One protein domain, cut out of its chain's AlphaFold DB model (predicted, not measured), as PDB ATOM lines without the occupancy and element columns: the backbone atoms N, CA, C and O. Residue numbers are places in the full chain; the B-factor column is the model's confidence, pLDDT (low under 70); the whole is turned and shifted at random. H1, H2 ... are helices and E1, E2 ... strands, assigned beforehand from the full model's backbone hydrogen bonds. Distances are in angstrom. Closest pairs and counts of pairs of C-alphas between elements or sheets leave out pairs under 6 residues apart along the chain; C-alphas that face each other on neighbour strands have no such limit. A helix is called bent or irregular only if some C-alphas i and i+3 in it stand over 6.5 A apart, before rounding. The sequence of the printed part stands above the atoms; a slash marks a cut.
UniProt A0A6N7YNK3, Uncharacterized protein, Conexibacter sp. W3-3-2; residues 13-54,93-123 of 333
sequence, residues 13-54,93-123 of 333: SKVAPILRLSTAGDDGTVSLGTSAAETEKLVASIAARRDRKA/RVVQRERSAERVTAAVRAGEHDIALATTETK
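Overview. This is residues 13 to 54 and 93 to 123 of the 333 residues of an uncharacterized protein of Conexibacter sp. W3-3-2 (UniProt A0A6N7YNK3). Look for a rod with two helices, H2 and H3, packed on each other at a steep tilt in its middle and a pair of strands at each end: the hairpin E1 E2 at one, E3 with E4 at the other. The hairpin's tip, residues 24 to 29, sticks out, and short H1 packs on residues 36 to 42 of H2. The printed part has 73 residues, with three named helices and four named strands in the order H1 E1 E2 H2 E3 H3 E4; both two-stranded sheets are antiparallel, and the class is mixed, helices and strands. It is loose, with a radius of gyration of the C-alphas of 14.8 A and spans of 56 by 19 by 18 A.

Arrangement. Start at the hairpin of E1, residues 19 to 23, and E2, residues 30 to 34, where N 20 and O 33 are 2.9 A apart, within hydrogen-bond range. H3, residues 97 to 110, comes closest to E2 at the C-alphas of Thr 105 and Thr 34, 6.5 A apart. H3 touches H2, residues 36 to 50, closest at C-alphas 101 and 40, 5.7 A, opposite ways at a steep tilt of 61 degrees. H1, residues 13 to 18, touches H2, closest at C-alphas 18 and 38, 5.3 A. At the far end, N 94 of E3, residues 93 to 95, is 2.9 A from O 120 of E4, residues 119 to 122, within hydrogen-bond range. Every O i to N i+4 pair is within range in H3, 10 of 11 in H2, and 0 of 2 in H1, where 1 of 3 O i to N i+3 pairs is.

Along the chain. Find C-alpha 13 at (-120.323, -23.415, -7.707), where H1 begins; it is irregular, but only just, with C-alphas 14 and 17 6.8 A apart. From C-alpha 36 at (-125.070, -8.029, -3.290), H2 runs 20.6 A; H3 runs 19.8 A, E1 13.5 A and E2 13.2 A. E4 ends at C-alpha 122, (-106.094, -7.880, 16.605).

Size, cuts and confidence. The farthest C-alphas, of Asp 27 and Lys 123, are 56.2 A apart. Residues 55 to 92 are not printed, and the gap from C-alpha 54 to C-alpha 93 is 7.3 A. Of the links printed whole, none is long. The mean pLDDT of the printed part is 89.9, and residues 24 to 25 are under 70.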
ATOM      1  N   SER A  13    -118.993 -23.263  -8.318       90.56
ATOM      2  CA  SER A  13    -120.323 -23.415  -7.707       90.56
ATOM      3  C   SER A  13    -120.588 -22.481  -6.518       90.56
ATOM      4  O   SER A  13    -121.742 -22.205  -6.201       90.56
ATOM      5  N   LYS A  14    -119.542 -21.982  -5.848       87.50
ATOM      6  CA  LYS A  14    -119.642 -21.023  -4.736       87.50
ATOM      7  C   LYS A  14    -119.682 -19.572  -5.203       87.50
ATOM      8  O   LYS A  14    -120.156 -18.727  -4.452       87.50
ATOM      9  N   VAL A  15    -119.212 -19.302  -6.419       88.25
ATOM     10  CA  VAL A  15    -119.198 -17.963  -7.029       88.25
ATOM     11  C   VAL A  15    -120.394 -17.768  -7.961       88.25
ATOM     12  O   VAL A  15    -120.941 -16.674  -8.022       88.25
ATOM     13  N   ALA A  16    -120.868 -18.829  -8.621       91.12
ATOM     14  CA  ALA A  16    -121.993 -18.782  -9.555       91.12
ATOM     15  C   ALA A  16    -123.248 -18.054  -9.019       91.12
ATOM     16  O   ALA A  16    -123.813 -17.271  -9.779       91.12
ATOM     17  N   PRO A  17    -123.664 -18.200  -7.739       93.56
ATOM     18  CA  PRO A  17    -124.825 -17.472  -7.205       93.56
ATOM     19  C   PRO A  17    -124.662 -15.944  -7.167       93.56
ATOM     20  O   PRO A  17    -125.653 -15.217  -7.109       93.56
ATOM     21  N   ILE A  18    -123.423 -15.444  -7.195       93.31
ATOM     22  CA  ILE A  18    -123.138 -14.007  -7.241       93.31
ATOM     23  C   ILE A  18    -123.493 -13.439  -8.611       93.31
ATOM     24  O   ILE A  18    -123.939 -12.298  -8.682       93.31
ATOM     25  N   LEU A  19    -123.326 -14.206  -9.688       92.06
ATOM     26  CA  LEU A  19    -123.597 -13.732 -11.040       92.06
ATOM     27  C   LEU A  19    -125.103 -13.566 -11.259       92.06
ATOM     28  O   LEU A  19    -125.911 -14.434 -10.926       92.06
ATOM     29  N   ARG A  20    -125.489 -12.433 -11.842       88.75
ATOM     30  CA  ARG A  20    -126.870 -12.141 -12.233       88.75
ATOM     31  C   ARG A  20    -126.907 -11.775 -13.703       88.75
ATOM     32  O   ARG A  20    -126.115 -10.958 -14.145       88.75
ATOM     33  N   LEU A  21    -127.841 -12.362 -14.438       86.06
ATOM     34  CA  LEU A  21    -128.161 -11.946 -15.796       86.06
ATOM     35  C   LEU A  21    -129.470 -11.164 -15.749       86.06
ATOM     36  O   LEU A  21    -130.446 -11.628 -15.156       86.06
ATOM     37  N   SER A  22    -129.478  -9.985 -16.354       81.94
ATOM     38  CA  SER A  22    -130.668  -9.148 -16.505       81.94
ATOM     39  C   SER A  22    -130.829  -8.740 -17.959       81.94
ATOM     40  O   SER A  22    -129.878  -8.272 -18.580       81.94
ATOM     41  N   THR A  23    -132.027  -8.906 -18.512       80.06
ATOM     42  CA  THR A  23    -132.362  -8.396 -19.845       80.06
ATOM     43  C   THR A  23    -132.503  -6.878 -19.792       80.06
ATOM     44  O   THR A  23    -133.088  -6.334 -18.853       80.06
ATOM     45  N   ALA A  24    -131.943  -6.189 -20.780       66.69
ATOM     46  CA  ALA A  24    -132.058  -4.748 -20.933       66.69
ATOM     47  C   ALA A  24    -132.863  -4.458 -22.206       66.69
ATOM     48  O   ALA A  24    -132.298  -4.421 -23.288       66.69
ATOM     49  N   GLY A  25    -134.176  -4.256 -22.067       65.69
ATOM     50  CA  GLY A  25    -135.073  -3.989 -23.199       65.69
ATOM     51  C   GLY A  25    -135.522  -5.236 -23.973       65.69
ATOM     52  O   GLY A  25    -135.217  -6.369 -23.596       65.69
ATOM     53  N   ASP A  26    -136.279  -5.000 -25.047       75.25
ATOM     54  CA  ASP A  26    -136.924  -6.035 -25.876       75.25
ATOM     55  C   ASP A  26    -136.050  -6.496 -27.064       75.25
ATOM     56  O   ASP A  26    -136.478  -7.307 -27.884       75.25
ATOM     57  N   ASP A  27    -134.818  -5.989 -27.175       81.38
ATOM     58  CA  ASP A  27    -133.875  -6.262 -28.273       81.38
ATOM     59  C   ASP A  27    -133.038  -7.542 -28.072       81.38
ATOM     60  O   ASP A  27    -132.214  -7.897 -28.915       81.38
ATOM     61  N   GLY A  28    -133.248  -8.249 -26.956       78.88
ATOM     62  CA  GLY A  28    -132.501  -9.454 -26.596       78.88
ATOM     63  C   GLY A  28    -131.140  -9.185 -25.945       78.88
ATOM     64  O   GLY A  28    -130.397 -10.139 -25.698       78.88
ATOM     65  N   THR A  29    -130.802  -7.932 -25.623       83.56
ATOM     66  CA  THR A  29    -129.555  -7.594 -24.931       83.56
ATOM     67  C   THR A  29    -129.593  -8.066 -23.474       83.56
ATOM     68  O   THR A  29    -130.526  -7.784 -22.718       83.56
ATOM     69  N   VAL A  30    -128.543  -8.773 -23.043       82.50
ATOM     70  CA  VAL A  30    -128.373  -9.236 -21.658       82.50
ATOM     71  C   VAL A  30    -127.189  -8.523 -21.018       82.50
ATOM     72  O   VAL A  30    -126.109  -8.422 -21.591       82.50
ATOM     73  N   SER A  31    -127.394  -8.057 -19.793       81.69
ATOM     74  CA  SER A  31    -126.371  -7.475 -18.932       81.69
ATOM     75  C   SER A  31    -125.961  -8.476 -17.854       81.69
ATOM     76  O   SER A  31    -126.806  -9.133 -17.241       81.69
ATOM     77  N   LEU A  32    -124.651  -8.594 -17.624       84.06
ATOM     78  CA  LEU A  32    -124.091  -9.355 -16.512       84.06
ATOM     79  C   LEU A  32    -123.875  -8.415 -15.322       84.06
ATOM     80  O   LEU A  32    -123.185  -7.403 -15.421       84.06
ATOM     81  N   GLY A  33    -124.465  -8.766 -14.192       87.31
ATOM     82  CA  GLY A  33    -124.356  -8.060 -12.929       87.31
ATOM     83  C   GLY A  33    -123.984  -8.992 -11.783       87.31
ATOM     84  O   GLY A  33    -123.676 -10.172 -11.961       87.31
ATOM     85  N   THR A  34    -124.034  -8.441 -10.576       92.06
ATOM     86  CA  THR A  34    -123.684  -9.134  -9.334       92.06
ATOM     87  C   THR A  34    -124.809  -9.006  -8.310       92.06
ATOM     88  O   THR A  34    -125.431  -7.952  -8.182       92.06
ATOM     89  N   SER A  35    -125.069 -10.063  -7.543       94.69
ATOM     90  CA  SER A  35    -125.993 -10.044  -6.412       94.69
ATOM     91  C   SER A  35    -125.261  -9.645  -5.133       94.69
ATOM     92  O   SER A  35    -124.425 -10.398  -4.631       94.69
ATOM     93  N   ALA A  36    -125.609  -8.483  -4.574       91.31
ATOM     94  CA  ALA A  36    -125.070  -8.029  -3.290       91.31
ATOM     95  C   ALA A  36    -125.371  -9.033  -2.164       91.31
ATOM     96  O   ALA A  36    -124.462  -9.450  -1.456       91.31
ATOM     97  N   ALA A  37    -126.615  -9.519  -2.081       93.50
ATOM     98  CA  ALA A  37    -127.037 -10.476  -1.059       93.50
ATOM     99  C   ALA A  37    -126.260 -11.806  -1.117       93.50
ATOM    100  O   ALA A  37    -125.842 -12.326  -0.084       93.50
ATOM    101  N   GLU A  38    -126.033 -12.365  -2.311       95.62
ATOM    102  CA  GLU A  38    -125.242 -13.598  -2.440       95.62
ATOM    103  C   GLU A  38    -123.750 -13.352  -2.175       95.62
ATOM    104  O   GLU A  38    -123.074 -14.203  -1.595       95.62
ATOM    105  N   THR A  39    -123.249 -12.156  -2.500       94.69
ATOM    106  CA  THR A  39    -121.876 -11.752  -2.173       94.69
ATOM    107  C   THR A  39    -121.676 -11.643  -0.662       94.69
ATOM    108  O   THR A  39    -120.710 -12.182  -0.122       94.69
ATOM    109  N   GLU A  40    -122.611 -11.013   0.050       94.50
ATOM    110  CA  GLU A  40    -122.591 -10.922   1.511       94.50
ATOM    111  C   GLU A  40    -122.655 -12.303   2.169       94.50
ATOM    112  O   GLU A  40    -121.880 -12.582   3.086       94.50
ATOM    113  N   LYS A  41    -123.518 -13.205   1.676       95.44
ATOM    114  CA  LYS A  41    -123.584 -14.595   2.160       95.44
ATOM    115  C   LYS A  41    -122.263 -15.331   1.963       95.44
ATOM    116  O   LYS A  41    -121.800 -16.007   2.888       95.44
ATOM    117  N   LEU A  42    -121.632 -15.191   0.794       94.62
ATOM    118  CA  LEU A  42    -120.325 -15.791   0.535       94.62
ATOM    119  C   LEU A  42    -119.290 -15.262   1.535       94.62
ATOM    120  O   LEU A  42    -118.644 -16.057   2.221       94.62
ATOM    121  N   VAL A  43    -119.175 -13.940   1.672       95.06
ATOM    122  CA  VAL A  43    -118.216 -13.303   2.584       95.06
ATOM    123  C   VAL A  43    -118.467 -13.710   4.035       95.06
ATOM    124  O   VAL A  43    -117.518 -14.046   4.742       95.06
ATOM    125  N   ALA A  44    -119.724 -13.769   4.481       94.31
ATOM    126  CA  ALA A  44    -120.081 -14.232   5.820       94.31
ATOM    127  C   ALA A  44    -119.669 -15.695   6.056       94.31
ATOM    128  O   ALA A  44    -119.166 -16.029   7.131       94.31
ATOM    129  N   SER A  45    -119.821 -16.563   5.051       93.62
ATOM    130  CA  SER A  45    -119.380 -17.960   5.140       93.62
ATOM    131  C   SER A  45    -117.853 -18.091   5.229       93.62
ATOM    132  O   SER A  45    -117.346 -18.958   5.946       93.62
ATOM    133  N   ILE A  46    -117.111 -17.209   4.547       92.19
ATOM    134  CA  ILE A  46    -115.649 -17.153   4.628       92.19
ATOM    135  C   ILE A  46    -115.228 -16.638   6.005       92.19
ATOM    136  O   ILE A  46    -114.384 -17.262   6.649       92.19
ATOM    137  N   ALA A  47    -115.853 -15.557   6.485       92.12
ATOM    138  CA  ALA A  47    -115.626 -14.994   7.812       92.12
ATOM    139  C   ALA A  47    -115.839 -16.052   8.904       92.12
ATOM    140  O   ALA A  47    -114.944 -16.292   9.702       92.12
ATOM    141  N   ALA A  48    -116.939 -16.808   8.865       90.94
ATOM    142  CA  ALA A  48    -117.211 -17.871   9.838       90.94
ATOM    143  C   ALA A  48    -116.114 -18.957   9.917       90.94
ATOM    144  O   ALA A  48    -115.956 -19.600  10.952       90.94
ATOM    145  N   ARG A  49    -115.351 -19.170   8.835       89.31
ATOM    146  CA  ARG A  49    -114.268 -20.168   8.768       89.31
ATOM    147  C   ARG A  49    -112.878 -19.590   9.032       89.31
ATOM    148  O   ARG A  49    -111.967 -20.339   9.381       89.31
ATOM    149  N   ARG A  50    -112.680 -18.295   8.771       87.81
ATOM    150  CA  ARG A  50    -111.362 -17.634   8.788       87.81
ATOM    151  C   ARG A  50    -111.198 -16.654   9.944       87.81
ATOM    152  O   ARG A  50    -110.057 -16.398  10.339       87.81
ATOM    153  N   ASP A  51    -112.297 -16.145  10.494       91.12
ATOM    154  CA  ASP A  51    -112.279 -15.316  11.688       91.12
ATOM    155  C   ASP A  51    -111.733 -16.122  12.853       91.12
ATOM    156  O   ASP A  51    -112.060 -17.291  13.079       91.12
ATOM    157  N   ARG A  52    -110.868 -15.478  13.619       91.06
ATOM    158  CA  ARG A  52    -110.275 -16.080  14.801       91.06
ATOM    159  C   ARG A  52    -109.949 -15.001  15.806       91.06
ATOM    160  O   ARG A  52    -109.425 -13.941  15.464       91.06
ATOM    161  N   LYS A  53    -110.196 -15.305  17.072       89.75
ATOM    162  CA  LYS A  53    -109.826 -14.414  18.167       89.75
ATOM    163  C   LYS A  53    -108.314 -14.419  18.379       89.75
ATOM    164  O   LYS A  53    -107.636 -15.427  18.127       89.75
ATOM    165  N   ALA A  54    -107.811 -13.276  18.836       89.12
ATOM    166  CA  ALA A  54    -106.469 -13.188  19.381       89.12
ATOM    167  C   ALA A  54    -106.364 -14.091  20.614       89.12
ATOM    168  O   ALA A  54    -107.361 -14.358  21.287       89.12
ATOM    169  N   ARG A  93    -107.821 -12.326  13.744       91.06
ATOM    170  CA  ARG A  93    -108.167 -11.802  12.427       91.06
ATOM    171  C   ARG A  93    -109.677 -11.819  12.293       91.06
ATOM    172  O   ARG A  93    -110.287 -12.836  12.613       91.06
ATOM    173  N   VAL A  94    -110.241 -10.719  11.816       94.12
ATOM    174  CA  VAL A  94    -111.671 -10.585  11.530       94.12
ATOM    175  C   VAL A  94    -111.836 -10.044  10.118       94.12
ATOM    176  O   VAL A  94    -111.205  -9.050   9.759       94.12
ATOM    177  N   VAL A  95    -112.659 -10.698   9.306       93.75
ATOM    178  CA  VAL A  95    -113.038 -10.226   7.973       93.75
ATOM    179  C   VAL A  95    -113.978  -9.028   8.109       93.75
ATOM    180  O   VAL A  95    -115.017  -9.109   8.761       93.75
ATOM    181  N   GLN A  96    -113.631  -7.911   7.468       95.44
ATOM    182  CA  GLN A  96    -114.522  -6.759   7.334       95.44
ATOM    183  C   GLN A  96    -115.524  -7.068   6.226       95.44
ATOM    184  O   GLN A  96    -115.158  -7.043   5.049       95.44
ATOM    185  N   ARG A  97    -116.750  -7.438   6.602       94.38
ATOM    186  CA  ARG A  97    -117.710  -8.079   5.693       94.38
ATOM    187  C   ARG A  97    -118.118  -7.161   4.552       94.38
ATOM    188  O   ARG A  97    -118.021  -7.559   3.399       94.38
ATOM    189  N   GLU A  98    -118.471  -5.928   4.873       94.19
ATOM    190  CA  GLU A  98    -118.969  -4.930   3.931       94.19
ATOM    191  C   GLU A  98    -117.881  -4.594   2.900       94.19
ATOM    192  O   GLU A  98    -118.043  -4.840   1.707       94.19
ATOM    193  N   ARG A  99    -116.693  -4.189   3.373       95.56
ATOM    194  CA  ARG A  99    -115.545  -3.891   2.496       95.56
ATOM    195  C   ARG A  99    -115.085  -5.097   1.682       95.56
ATOM    196  O   ARG A  99    -114.569  -4.948   0.579       95.56
ATOM    197  N   SER A 100    -115.214  -6.303   2.225       95.69
ATOM    198  CA  SER A 100    -114.870  -7.524   1.495       95.69
ATOM    199  C   SER A 100    -115.892  -7.844   0.409       95.69
ATOM    200  O   SER A 100    -115.494  -8.265  -0.671       95.69
ATOM    201  N   ALA A 101    -117.183  -7.608   0.653       95.44
ATOM    202  CA  ALA A 101    -118.234  -7.796  -0.343       95.44
ATOM    203  C   ALA A 101    -118.105  -6.801  -1.507       95.44
ATOM    204  O   ALA A 101    -118.253  -7.192  -2.666       95.44
ATOM    205  N   GLU A 102    -117.745  -5.549  -1.220       94.62
ATOM    206  CA  GLU A 102    -117.426  -4.543  -2.242       94.62
ATOM    207  C   GLU A 102    -116.262  -4.994  -3.130       94.62
ATOM    208  O   GLU A 102    -116.372  -4.981  -4.357       94.62
ATOM    209  N   ARG A 103    -115.168  -5.467  -2.517       95.00
ATOM    210  CA  ARG A 103    -114.009  -5.978  -3.260       95.00
ATOM    211  C   ARG A 103    -114.382  -7.187  -4.119       95.00
ATOM    212  O   ARG A 103    -114.026  -7.213  -5.289       95.00
ATOM    213  N   VAL A 104    -115.121  -8.160  -3.574       93.69
ATOM    214  CA  VAL A 104    -115.552  -9.356  -4.328       93.69
ATOM    215  C   VAL A 104    -116.433  -8.960  -5.508       93.69
ATOM    216  O   VAL A 104    -116.244  -9.458  -6.612       93.69
ATOM    217  N   THR A 105    -117.351  -8.018  -5.301       93.31
ATOM    218  CA  THR A 105    -118.197  -7.482  -6.370       93.31
ATOM    219  C   THR A 105    -117.367  -6.843  -7.483       93.31
ATOM    220  O   THR A 105    -117.630  -7.094  -8.659       93.31
ATOM    221  N   ALA A 106    -116.369  -6.030  -7.129       92.88
ATOM    222  CA  ALA A 106    -115.489  -5.385  -8.095       92.88
ATOM    223  C   ALA A 106    -114.648  -6.409  -8.875       92.88
ATOM    224  O   ALA A 106    -114.630  -6.354 -10.102       92.88
ATOM    225  N   ALA A 107    -114.049  -7.382  -8.182       92.88
ATOM    226  CA  ALA A 107    -113.239  -8.431  -8.797       92.88
ATOM    227  C   ALA A 107    -114.048  -9.266  -9.801       92.88
ATOM    228  O   ALA A 107    -113.629  -9.443 -10.942       92.88
ATOM    229  N   VAL A 108    -115.263  -9.691  -9.426       90.38
ATOM    230  CA  VAL A 108    -116.159 -10.443 -10.323       90.38
ATOM    231  C   VAL A 108    -116.496  -9.642 -11.584       90.38
ATOM    232  O   VAL A 108    -116.523 -10.206 -12.675       90.38
ATOM    233  N   ARG A 109    -116.722  -8.327 -11.465       89.81
ATOM    234  CA  ARG A 109    -117.003  -7.454 -12.621       89.81
ATOM    235  C   ARG A 109    -115.780  -7.218 -13.503       89.81
ATOM    236  O   ARG A 109    -115.936  -7.069 -14.709       89.81
ATOM    237  N   ALA A 110    -114.592  -7.171 -12.909       91.44
ATOM    238  CA  ALA A 110    -113.329  -6.983 -13.613       91.44
ATOM    239  C   ALA A 110    -112.769  -8.285 -14.218       91.44
ATOM    240  O   ALA A 110    -111.791  -8.236 -14.958       91.44
ATOM    241  N   GLY A 111    -113.370  -9.444 -13.915       90.12
ATOM    242  CA  GLY A 111    -112.817 -10.746 -14.293       90.12
ATOM    243  C   GLY A 111    -111.542 -11.098 -13.519       90.12
ATOM    244  O   GLY A 111    -110.729 -11.889 -13.989       90.12
ATOM    245  N   GLU A 112    -111.341 -10.502 -12.343       92.12
ATOM    246  CA  GLU A 112    -110.219 -10.812 -11.461       92.12
ATOM    247  C   GLU A 112    -110.522 -12.077 -10.656       92.12
ATOM    248  O   GLU A 112    -111.580 -12.211 -10.037       92.12
ATOM    249  N   HIS A 113    -109.583 -13.023 -10.668       88.94
ATOM    250  CA  HIS A 113    -109.753 -14.326 -10.017       88.94
ATOM    251  C   HIS A 113    -109.019 -14.422  -8.671       88.94
ATOM    252  O   HIS A 113    -109.284 -15.337  -7.893       88.94
ATOM    253  N   ASP A 114    -108.154 -13.451  -8.371       89.44
ATOM    254  CA  ASP A 114    -107.385 -13.366  -7.135       89.44
ATOM    255  C   ASP A 114    -107.715 -12.072  -6.397       89.44
ATOM    256  O   ASP A 114    -107.569 -10.973  -6.925       89.44
ATOM    257  N   ILE A 115    -108.154 -12.199  -5.144       91.00
ATOM    258  CA  ILE A 115    -108.622 -11.063  -4.353       91.00
ATOM    259  C   ILE A 115    -108.227 -11.177  -2.882       91.00
ATOM    260  O   ILE A 115    -108.438 -12.190  -2.214       91.00
ATOM    261  N   ALA A 116    -107.720 -10.071  -2.335       90.56
ATOM    262  CA  ALA A 116    -107.493  -9.922  -0.907       90.56
ATOM    263  C   ALA A 116    -108.745  -9.378  -0.199       90.56
ATOM    264  O   ALA A 116    -109.119  -8.209  -0.357       90.56
ATOM    265  N   LEU A 117    -109.358 -10.199   0.657       91.38
ATOM    266  CA  LEU A 117    -110.432  -9.744   1.543       91.38
ATOM    267  C   LEU A 117    -109.920  -8.672   2.514       91.38
ATOM    268  O   LEU A 117    -108.777  -8.713   2.977       91.38
ATOM    269  N   ALA A 118    -110.782  -7.714   2.844       93.00
ATOM    270  CA  ALA A 118    -110.478  -6.726   3.865       93.00
ATOM    271  C   ALA A 118    -110.523  -7.407   5.239       93.00
ATOM    272  O   ALA A 118    -111.515  -8.040   5.597       93.00
ATOM    273  N   THR A 119    -109.452  -7.287   6.024       92.44
ATOM    274  CA  THR A 119    -109.382  -7.886   7.364       92.44
ATOM    275  C   THR A 119    -108.826  -6.897   8.377       92.44
ATOM    276  O   THR A 119    -107.966  -6.086   8.042       92.44
ATOM    277  N   THR A 120    -109.306  -6.983   9.615       92.81
ATOM    278  CA  THR A 120    -108.703  -6.335  10.779       92.81
ATOM    279  C   THR A 120    -107.889  -7.369  11.541       92.81
ATOM    280  O   THR A 120    -108.387  -8.456  11.847       92.81
ATOM    281  N   GLU A 121    -106.646  -7.035  11.873       91.56
ATOM    282  CA  GLU A 121    -105.828  -7.826  12.786       91.56
ATOM    283  C   GLU A 121    -105.972  -7.297  14.216       91.56
ATOM    284  O   GLU A 121    -105.940  -6.091  14.456       91.56
ATOM    285  N   THR A 122    -106.111  -8.207  15.176       88.75
ATOM    286  CA  THR A 122    -106.094  -7.880  16.605       88.75
ATOM    287  C   THR A 122    -104.877  -8.546  17.224       88.75
ATOM    288  O   THR A 122    -104.784  -9.773  17.229       88.75
ATOM    289  N   LYS A 123    -103.931  -7.758  17.733       84.81
ATOM    290  CA  LYS A 123    -102.755  -8.303  18.424       84.81
ATOM    291  C   LYS A 123    -103.167  -8.932  19.764       84.81
ATOM    292  O   LYS A 123    -104.138  -8.468  20.362       84.81
TER     293      LYS A 123